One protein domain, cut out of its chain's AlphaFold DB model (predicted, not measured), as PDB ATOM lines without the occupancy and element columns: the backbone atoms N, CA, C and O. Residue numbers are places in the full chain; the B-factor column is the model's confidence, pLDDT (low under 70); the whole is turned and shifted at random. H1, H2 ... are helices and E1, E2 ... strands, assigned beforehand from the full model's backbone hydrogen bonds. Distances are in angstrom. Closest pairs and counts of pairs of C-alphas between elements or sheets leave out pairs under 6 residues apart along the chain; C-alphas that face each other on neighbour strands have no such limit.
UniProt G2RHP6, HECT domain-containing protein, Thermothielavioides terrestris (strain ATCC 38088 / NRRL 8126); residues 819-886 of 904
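Overview. This is residues 819 to 886 of the 904 residues of the protein "HECT domain-containing protein" of Thermothielavioides terrestris (strain ATCC 38088 / NRRL 8126) (UniProt G2RHP6). Two parallel strands, E1 and E2, lie side by side as a narrow ribbon, and one helix packs near each of them: H1 near E1, H2 near E2. Residues 830 to 834 of H1 meet residues 876 to 880 of H2, the two helices about perpendicular at 78 degrees, and residues 842 to 847, of which 842 to 843 belong to H1, stick out. The printed part has 68 residues with two named strands and two named helices, in the order E1, H1, E2, H2, and its class is mixed, helices and strands. It is compact, with a radius of gyration of the C-alphas of 12.2 A, and its C-alphas span 36 by 29 by 18 A.

Arrangement. Start at E1, residues 820 to 825, and look across to E2, residues 852 to 857: the two are parallel neighbours, with 24 degrees between their directions. C-alphas 820 and 852, which face each other, are 4.7 A apart; N 821 and O 852, at 2.9 A, and N 854 and O 821, at 2.8 A, are within hydrogen-bond range. Between the strands comes H1, residues 830 to 843; E1, H1 and E2 form a strand-helix-strand unit, two parallel neighbour strands with a helix between them along the chain, and its crossover is right-handed. The closest C-alphas of E1 and H1, those of Ile 825 and Asp 833, are 5.7 A apart. Go on to H2, residues 867 to 880: its closest C-alpha to E2 is that of Arg 869, 5.4 A from that of Ile 855. H2 and E1 are apart. H1, with residues 830 to 834 alone, and H2, with residues 876 to 880 alone, touch; the closest C-alphas, those of Val 831 and Leu 876, are 6.1 A apart. Their lines are about perpendicular, at 78 degrees. In H1 and H2 every O i to N i+4 pair is within hydrogen-bond range.

Along the chain. Find C-alpha 820 at (7.828, 25.240, -36.167); from there E1 runs 15.2 A to C-alpha 825. H1 begins at C-alpha 830, at (20.743, 26.779, -21.070), and runs 19.9 A to C-alpha 843. E2 takes 16.8 A from C-alpha 852 to C-alpha 857. H2 runs 20.1 A from C-alpha 867 to C-alpha 880, at (27.595, 32.859, -23.941).

Size, cuts and confidence. The C-alphas of Gln 819 and Asp 884, the two farthest apart, are 37.0 A from each other. The printed part has no cut. The link from E1 to H1 is tight; those from H1 to E2 and from E2 to H2 are short. Residues 842 to 847 stand free. The mean pLDDT of the printed part is 82.2, and residues 844 to 845 and 883 to 886 are under 70.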
ATOM      1  N   GLN A 819       5.462  22.315 -38.116       84.00
ATOM      2  CA  GLN A 819       5.588  23.592 -38.844       84.00
ATOM      3  C   GLN A 819       6.631  24.553 -38.241       84.00
ATOM      4  O   GLN A 819       7.158  25.424 -38.931       84.00
ATOM      5  N   PHE A 820       6.913  24.404 -36.946       85.19
ATOM      6  CA  PHE A 820       7.828  25.240 -36.167       85.19
ATOM      7  C   PHE A 820       9.074  24.438 -35.775       85.19
ATOM      8  O   PHE A 820       8.970  23.255 -35.464       85.19
ATOM      9  N   LEU A 821      10.238  25.079 -35.717       86.56
ATOM     10  CA  LEU A 821      11.403  24.489 -35.062       86.56
ATOM     11  C   LEU A 821      11.216  24.637 -33.549       86.56
ATOM     12  O   LEU A 821      11.293  25.753 -33.041       86.56
ATOM     13  N   VAL A 822      10.932  23.545 -32.838       88.19
ATOM     14  CA  VAL A 822      10.740  23.563 -31.378       88.19
ATOM     15  C   VAL A 822      12.028  23.141 -30.683       88.19
ATOM     16  O   VAL A 822      12.493  22.025 -30.899       88.19
ATOM     17  N   LEU A 823      12.577  24.001 -29.824       89.12
ATOM     18  CA  LEU A 823      13.706  23.657 -28.954       89.12
ATOM     19  C   LEU A 823      13.202  23.462 -27.517       89.12
ATOM     20  O   LEU A 823      12.619  24.379 -26.937       89.12
ATOM     21  N   ASN A 824      13.435  22.273 -26.951       89.31
ATOM     22  CA  ASN A 824      13.100  21.931 -25.565       89.31
ATOM     23  C   ASN A 824      14.345  22.105 -24.686       89.31
ATOM     24  O   ASN A 824      15.268  21.298 -24.770       89.31
ATOM     25  N   ILE A 825      14.381  23.149 -23.860       90.94
ATOM     26  CA  ILE A 825      15.607  23.637 -23.213       90.94
ATOM     27  C   ILE A 825      15.426  23.666 -21.695       90.94
ATOM     28  O   ILE A 825      14.366  24.039 -21.194       90.94
ATOM     29  N   ARG A 826      16.458  23.277 -20.947       90.50
ATOM     30  CA  ARG A 826      16.494  23.392 -19.484       90.50
ATOM     31  C   ARG A 826      17.151  24.702 -19.063       90.50
ATOM     32  O   ARG A 826      18.115  25.134 -19.694       90.50
ATOM     33  N   ARG A 827      16.653  25.347 -18.003       86.88
ATOM     34  CA  ARG A 827      17.214  26.630 -17.529       86.88
ATOM     35  C   ARG A 827      18.587  26.441 -16.883       86.88
ATOM     36  O   ARG A 827      19.452  27.289 -17.037       86.88
ATOM     37  N   GLU A 828      18.802  25.308 -16.222       86.44
ATOM     38  CA  GLU A 828      20.056  24.933 -15.568       86.44
ATOM     39  C   GLU A 828      21.170  24.489 -16.538       86.44
ATOM     40  O   GLU A 828      22.335  24.466 -16.149       86.44
ATOM     41  N   CYS A 829      20.837  24.183 -17.797       87.06
ATOM     42  CA  CYS A 829      21.791  23.806 -18.851       87.06
ATOM     43  C   CYS A 829      21.600  24.649 -20.127       87.06
ATOM     44  O   CYS A 829      21.778  24.149 -21.239       87.06
ATOM     45  N   LEU A 830      21.212  25.921 -19.978       87.12
ATOM     46  CA  LEU A 830      20.743  26.779 -21.070       87.12
ATOM     47  C   LEU A 830      21.702  26.815 -22.271       87.12
ATOM     48  O   LEU A 830      21.270  26.572 -23.399       87.12
ATOM     49  N   VAL A 831      22.990  27.105 -22.050       86.00
ATOM     50  CA  VAL A 831      24.005  27.160 -23.122       86.00
ATOM     51  C   VAL A 831      24.190  25.798 -23.793       86.00
ATOM     52  O   VAL A 831      24.216  25.719 -25.021       86.00
ATOM     53  N   GLU A 832      24.292  24.730 -23.006       86.44
ATOM     54  CA  GLU A 832      24.595  23.375 -23.481       86.44
ATOM     55  C   GLU A 832      23.449  22.800 -24.320       86.44
ATOM     56  O   GLU A 832      23.667  22.384 -25.460       86.44
ATOM     57  N   ASP A 833      22.218  22.848 -23.799       89.56
ATOM     58  CA  ASP A 833      21.016  22.389 -24.499       89.56
ATOM     59  C   ASP A 833      20.766  23.228 -25.766       89.56
ATOM     60  O   ASP A 833      20.436  22.674 -26.817       89.56
ATOM     61  N   SER A 834      20.982  24.552 -25.707       87.75
ATOM     62  CA  SER A 834      20.826  25.443 -26.869       87.75
ATOM     63  C   SER A 834      21.833  25.131 -27.975       87.75
ATOM     64  O   SER A 834      21.443  24.972 -29.132       87.75
ATOM     65  N   LEU A 835      23.126  25.040 -27.643       85.00
ATOM     66  CA  LEU A 835      24.176  24.756 -28.625       85.00
ATOM     67  C   LEU A 835      24.023  23.350 -29.206       85.00
ATOM     68  O   LEU A 835      24.139  23.187 -30.422       85.00
ATOM     69  N   LYS A 836      23.695  22.354 -28.373       86.88
ATOM     70  CA  LYS A 836      23.422  20.989 -28.827       86.88
ATOM     71  C   LYS A 836      22.260  20.967 -29.817       86.88
ATOM     72  O   LYS A 836      22.459  20.529 -30.948       86.88
ATOM     73  N   ALA A 837      21.091  21.488 -29.441       84.81
ATOM     74  CA  ALA A 837      19.902  21.435 -30.290       84.81
ATOM     75  C   ALA A 837      20.080  22.224 -31.602       84.81
ATOM     76  O   ALA A 837      19.663  21.763 -32.662       84.81
ATOM     77  N   VAL A 838      20.769  23.373 -31.572       84.00
ATOM     78  CA  VAL A 838      21.122  24.113 -32.798       84.00
ATOM     79  C   VAL A 838      22.114  23.325 -33.666       84.00
ATOM     80  O   VAL A 838      21.940  23.277 -34.882       84.00
ATOM     81  N   SER A 839      23.118  22.663 -33.077       82.69
ATOM     82  CA  SER A 839      24.079  21.843 -33.835       82.69
ATOM     83  C   SER A 839      23.428  20.621 -34.496       82.69
ATOM     84  O   SER A 839      23.759  20.292 -35.634       82.69
ATOM     85  N   GLU A 840      22.453  20.001 -33.828       83.44
ATOM     86  CA  GLU A 840      21.690  18.852 -34.325       83.44
ATOM     87  C   GLU A 840      20.830  19.240 -35.541       83.44
ATOM     88  O   GLU A 840      20.870  18.565 -36.566       83.44
ATOM     89  N   VAL A 841      20.160  20.398 -35.481       79.94
ATOM     90  CA  VAL A 841      19.342  20.972 -36.571       79.94
ATOM     91  C   VAL A 841      20.184  21.456 -37.763       79.94
ATOM     92  O   VAL A 841      19.717  21.467 -38.903       79.94
ATOM     93  N   ILE A 842      21.433  21.864 -37.529       77.12
ATOM     94  CA  ILE A 842      22.379  22.183 -38.609       77.12
ATOM     95  C   ILE A 842      22.899  20.889 -39.257       77.12
ATOM     96  O   ILE A 842      22.986  20.814 -40.484       77.12
ATOM     97  N   GLY A 843      23.200  19.865 -38.450       71.44
ATOM     98  CA  GLY A 843      23.718  18.570 -38.901       71.44
ATOM     99  C   GLY A 843      22.697  17.679 -39.620       71.44
ATOM    100  O   GLY A 843      23.078  16.953 -40.535       71.44
ATOM    101  N   SER A 844      21.410  17.754 -39.263       66.50
ATOM    102  CA  SER A 844      20.326  16.996 -39.915       66.50
ATOM    103  C   SER A 844      19.980  17.500 -41.324       66.50
ATOM    104  O   SER A 844      19.351  16.784 -42.104       66.50
ATOM    105  N   GLY A 845      20.413  18.719 -41.661       63.66
ATOM    106  CA  GLY A 845      20.154  19.389 -42.930       63.66
ATOM    107  C   GLY A 845      19.468  20.735 -42.712       63.66
ATOM    108  O   GLY A 845      18.293  20.798 -42.354       63.66
ATOM    109  N   GLY A 846      20.193  21.823 -43.000       70.06
ATOM    110  CA  GLY A 846      19.799  23.226 -42.780       70.06
ATOM    111  C   GLY A 846      18.628  23.768 -43.622       70.06
ATOM    112  O   GLY A 846      18.681  24.897 -44.112       70.06
ATOM    113  N   GLU A 847      17.572  22.977 -43.797       76.00
ATOM    114  CA  GLU A 847      16.233  23.402 -44.207       76.00
ATOM    115  C   GLU A 847      15.269  23.495 -43.011       76.00
ATOM    116  O   GLU A 847      14.325  24.280 -43.071       76.00
ATOM    117  N   GLU A 848      15.508  22.762 -41.915       79.31
ATOM    118  CA  GLU A 848      14.692  22.867 -40.692       79.31
ATOM    119  C   GLU A 848      14.930  24.175 -39.931       79.31
ATOM    120  O   GLU A 848      13.987  24.753 -39.395       79.31
ATOM    121  N   ILE A 849      16.155  24.709 -39.978       83.62
ATOM    122  CA  ILE A 849      16.527  26.012 -39.397       83.62
ATOM    123  C   ILE A 849      15.737  27.198 -39.996       83.62
ATOM    124  O   ILE A 849      15.702  28.276 -39.412       83.62
ATOM    125  N   LYS A 850      15.080  26.998 -41.151       84.06
ATOM    126  CA  LYS A 850      14.179  27.973 -41.789       84.06
ATOM    127  C   LYS A 850      12.755  27.958 -41.218       84.06
ATOM    128  O   LYS A 850      11.976  28.848 -41.546       84.06
ATOM    129  N   LYS A 851      12.365  26.950 -40.428       86.56
ATOM    130  CA  LYS A 851      11.052  26.915 -39.759       86.56
ATOM    131  C   LYS A 851      10.999  27.990 -38.673       86.56
ATOM    132  O   LYS A 851      12.015  28.357 -38.090       86.56
ATOM    133  N   GLY A 852       9.801  28.478 -38.348       84.69
ATOM    134  CA  GLY A 852       9.646  29.456 -37.269       84.69
ATOM    135  C   GLY A 852      10.068  28.873 -35.918       84.69
ATOM    136  O   GLY A 852       9.534  27.849 -35.504       84.69
ATOM    137  N   LEU A 853      11.005  29.521 -35.224       88.38
ATOM    138  CA  LEU A 853      11.503  29.070 -33.921       88.38
ATOM    139  C   LEU A 853      10.422  29.164 -32.828       88.38
ATOM    140  O   LEU A 853       9.771  30.203 -32.689       88.38
ATOM    141  N   LYS A 854      10.281  28.125 -32.006       88.56
ATOM    142  CA  LYS A 854       9.541  28.134 -30.740       88.56
ATOM    143  C   LYS A 854      10.409  27.561 -29.626       88.56
ATOM    144  O   LYS A 854      11.045  26.527 -29.816       88.56
ATOM    145  N   ILE A 855      10.422  28.221 -28.475       90.56
ATOM    146  CA  ILE A 855      11.127  27.740 -27.281       90.56
ATOM    147  C   ILE A 855      10.135  27.135 -26.294       90.56
ATOM    148  O   ILE A 855       9.070  27.699 -26.058       90.56
ATOM    149  N   ASN A 856      10.508  26.003 -25.707       89.94
ATOM    150  CA  ASN A 856       9.796  25.355 -24.617       89.94
ATOM    151  C   ASN A 856      10.784  25.111 -23.466       89.94
ATOM    152  O   ASN A 856      11.809  24.456 -23.677       89.94
ATOM    153  N   PHE A 857      10.500  25.633 -22.272       89.31
ATOM    154  CA  PHE A 857      11.327  25.371 -21.092       89.31
ATOM    155  C   PHE A 857      10.833  24.110 -20.379       89.31
ATOM    156  O   PHE A 857       9.646  23.965 -20.094       89.31
ATOM    157  N   GLN A 858      11.738  23.165 -20.116       86.88
ATOM    158  CA  GLN A 858      11.352  21.892 -19.503       86.88
ATOM    159  C   GLN A 858      10.816  22.116 -18.080       86.88
ATOM    160  O   GLN A 858      11.494  22.700 -17.241       86.88
ATOM    161  N   GLY A 859       9.596  21.634 -17.821       81.19
ATOM    162  CA  GLY A 859       8.906  21.804 -16.538       81.19
ATOM    163  C   GLY A 859       8.056  23.076 -16.408       81.19
ATOM    164  O   GLY A 859       7.440  23.257 -15.362       81.19
ATOM    165  N   GLU A 860       7.974  23.928 -17.438       82.19
ATOM    166  CA  GLU A 860       7.196  25.176 -17.399       82.19
ATOM    167  C   GLU A 860       5.971  25.132 -18.325       82.19
ATOM    168  O   GLU A 860       6.065  24.775 -19.499       82.19
ATOM    169  N   GLU A 861       4.804  25.543 -17.819       70.25
ATOM    170  CA  GLU A 861       3.583  25.668 -18.624       70.25
ATOM    171  C   GLU A 861       3.576  27.013 -19.373       70.25
ATOM    172  O   GLU A 861       3.032  28.014 -18.906       70.25
ATOM    173  N   GLY A 862       4.229  27.055 -20.539       70.06
ATOM    174  CA  GLY A 862       4.372  28.275 -21.338       70.06
ATOM    175  C   GLY A 862       4.220  28.051 -22.843       70.06
ATOM    176  O   GLY A 862       4.971  27.299 -23.458       70.06
ATOM    177  N   VAL A 863       3.276  28.761 -23.470       74.31
ATOM    178  CA  VAL A 863       3.082  28.742 -24.929       74.31
ATOM    179  C   VAL A 863       3.848  29.899 -25.571       74.31
ATOM    180  O   VAL A 863       3.540  31.069 -25.344       74.31
ATOM    181  N   ASP A 864       4.840  29.589 -26.411       76.88
ATOM    182  CA  ASP A 864       5.680  30.607 -27.049       76.88
ATOM    183  C   ASP A 864       4.966  31.366 -28.182       76.88
ATOM    184  O   ASP A 864       5.058  31.029 -29.368       76.88
ATOM    185  N   ALA A 865       4.294  32.451 -27.795       74.69
ATOM    186  CA  ALA A 865       3.836  33.530 -28.672       74.69
ATOM    187  C   ALA A 865       4.940  34.587 -28.944       74.69
ATOM    188  O   ALA A 865       4.647  35.745 -29.227       74.69
ATOM    189  N   GLY A 866       6.222  34.217 -28.810       76.44
ATOM    190  CA  GLY A 866       7.394  35.091 -28.962       76.44
ATOM    191  C   GLY A 866       7.992  35.588 -27.640       76.44
ATOM    192  O   GLY A 866       9.100  36.130 -27.632       76.44
ATOM    193  N   GLY A 867       7.293  35.388 -26.517       83.94
ATOM    194  CA  GLY A 867       7.773  35.732 -25.176       83.94
ATOM    195  C   GLY A 867       8.967  34.876 -24.746       83.94
ATOM    196  O   GLY A 867      10.030  35.424 -24.447       83.94
ATOM    197  N   LEU A 868       8.815  33.547 -24.792       87.88
ATOM    198  CA  LEU A 868       9.861  32.603 -24.387       87.88
ATOM    199  C   LEU A 868      11.051  32.656 -25.348       87.88
ATOM    200  O   LEU A 868      12.192  32.672 -24.895       87.88
ATOM    201  N   ARG A 869      10.812  32.806 -26.663       88.19
ATOM    202  CA  ARG A 869      11.889  33.027 -27.650       88.19
ATOM    203  C   ARG A 869      12.772  34.223 -27.292       88.19
ATOM    204  O   ARG A 869      13.995  34.153 -27.400       88.19
ATOM    205  N   LYS A 870      12.154  35.333 -26.884       87.19
ATOM    206  CA  LYS A 870      12.862  36.562 -26.513       87.19
ATOM    207  C   LYS A 870      13.595  36.421 -25.180       87.19
ATOM    208  O   LYS A 870      14.702  36.937 -25.057       87.19
ATOM    209  N   GLU A 871      12.992  35.751 -24.201       89.38
ATOM    210  CA  GLU A 871      13.637  35.457 -22.921       89.38
ATOM    211  C   GLU A 871      14.880  34.583 -23.127       89.38
ATOM    212  O   GLU A 871      15.981  35.005 -22.780       89.38
ATOM    213  N   TRP A 872      14.716  33.430 -23.783       90.44
ATOM    214  CA  TRP A 872      15.793  32.506 -24.140       90.44
ATOM    215  C   TRP A 872      16.958  33.209 -24.833       90.44
ATOM    216  O   TRP A 872      18.094  33.075 -24.391       90.44
ATOM    217  N   PHE A 873      16.689  34.018 -25.863       88.62
ATOM    218  CA  PHE A 873      17.745  34.734 -26.577       88.62
ATOM    219  C   PHE A 873      18.499  35.718 -25.665       88.62
ATOM    220  O   PHE A 873      19.722  35.815 -25.735       88.62
ATOM    221  N   LEU A 874      17.795  36.433 -24.780       88.75
ATOM    222  CA  LEU A 874      18.417  37.381 -23.848       88.75
ATOM    223  C   LEU A 874      19.211  36.694 -22.729       88.75
ATOM    224  O   LEU A 874      20.206  37.263 -22.280       88.75
ATOM    225  N   LEU A 875      18.796  35.508 -22.279       88.88
ATOM    226  CA  LEU A 875      19.549  34.696 -21.321       88.88
ATOM    227  C   LEU A 875      20.782  34.068 -21.991       88.88
ATOM    228  O   LEU A 875      21.900  34.275 -21.528       88.88
ATOM    229  N   LEU A 876      20.605  33.422 -23.149       87.56
ATOM    230  CA  LEU A 876      21.677  32.747 -23.882       87.56
ATOM    231  C   LEU A 876      22.790  33.721 -24.285       87.56
ATOM    232  O   LEU A 876      23.966  33.421 -24.108       87.56
ATOM    233  N   VAL A 877      22.438  34.922 -24.760       86.69
ATOM    234  CA  VAL A 877      23.418  35.979 -25.063       86.69
ATOM    235  C   VAL A 877      24.173  36.431 -23.805       86.69
ATOM    236  O   VAL A 877      25.364  36.712 -23.891       86.69
ATOM    237  N   ARG A 878      23.535  36.489 -22.629       84.75
ATOM    238  CA  ARG A 878      24.230  36.860 -21.382       84.75
ATOM    239  C   ARG A 878      25.225  35.795 -20.935       84.75
ATOM    240  O   ARG A 878      26.314  36.159 -20.513       84.75
ATOM    241  N   GLU A 879      24.867  34.520 -21.038       82.31
ATOM    242  CA  GLU A 879      25.718  33.411 -20.593       82.31
ATOM    243  C   GLU A 879      26.846  33.107 -21.590       82.31
ATOM    244  O   GLU A 879      27.996  32.973 -21.186       82.31
ATOM    245  N   VAL A 880      26.572  33.103 -22.901       81.81
ATOM    246  CA  VAL A 880      27.595  32.859 -23.941       81.81
ATOM    247  C   VAL A 880      28.678  33.946 -23.959       81.81
ATOM    248  O   VAL A 880      29.838  33.637 -24.238       81.81
ATOM    249  N   PHE A 881      28.324  35.199 -23.647       77.56
ATOM    250  CA  PHE A 881      29.271  36.317 -23.520       77.56
ATOM    251  C   PHE A 881      29.716  36.599 -22.070       77.56
ATOM    252  O   PHE A 881      30.399  37.600 -21.837       77.56
ATOM    253  N   ASN A 882      29.377  35.744 -21.096       74.44
ATOM    254  CA  ASN A 882      29.932  35.851 -19.748       74.44
ATOM    255  C   ASN A 882      31.418  35.420 -19.781       74.44
ATOM    256  O   ASN A 882      31.690  34.270 -20.140       74.44
ATOM    257  N   PRO A 883      32.394  36.285 -19.424       67.62
ATOM    258  CA  PRO A 883      33.820  35.941 -19.483       67.62
ATOM    259  C   PRO A 883      34.192  34.691 -18.672       67.62
ATOM    260  O   PRO A 883      35.129  33.986 -19.049       67.62
ATOM    261  N   ASP A 884      33.435  34.381 -17.617       64.62
ATOM    262  CA  ASP A 884      33.673  33.224 -16.747       64.62
ATOM    263  C   ASP A 884      33.441  31.873 -17.457       64.62
ATOM    264  O   ASP A 884      33.964  30.850 -17.021       64.62
ATOM    265  N   HIS A 885      32.714  31.855 -18.585       63.16
ATOM    266  CA  HIS A 885      32.444  30.641 -19.375       63.16
ATOM    267  C   HIS A 885      33.541  30.352 -20.422       63.16
ATOM    268  O   HIS A 885      33.417  29.424 -21.219       63.16
ATOM    269  N   GLY A 886      34.631  31.132 -20.443       54.91
ATOM    270  CA  GLY A 886      35.869  30.826 -21.175       54.91
ATOM    271  C   GLY A 886      35.835  30.974 -22.705       54.91
ATOM    272  O   GLY A 886      36.895  31.057 -23.325       54.91
TER     273      GLY A 886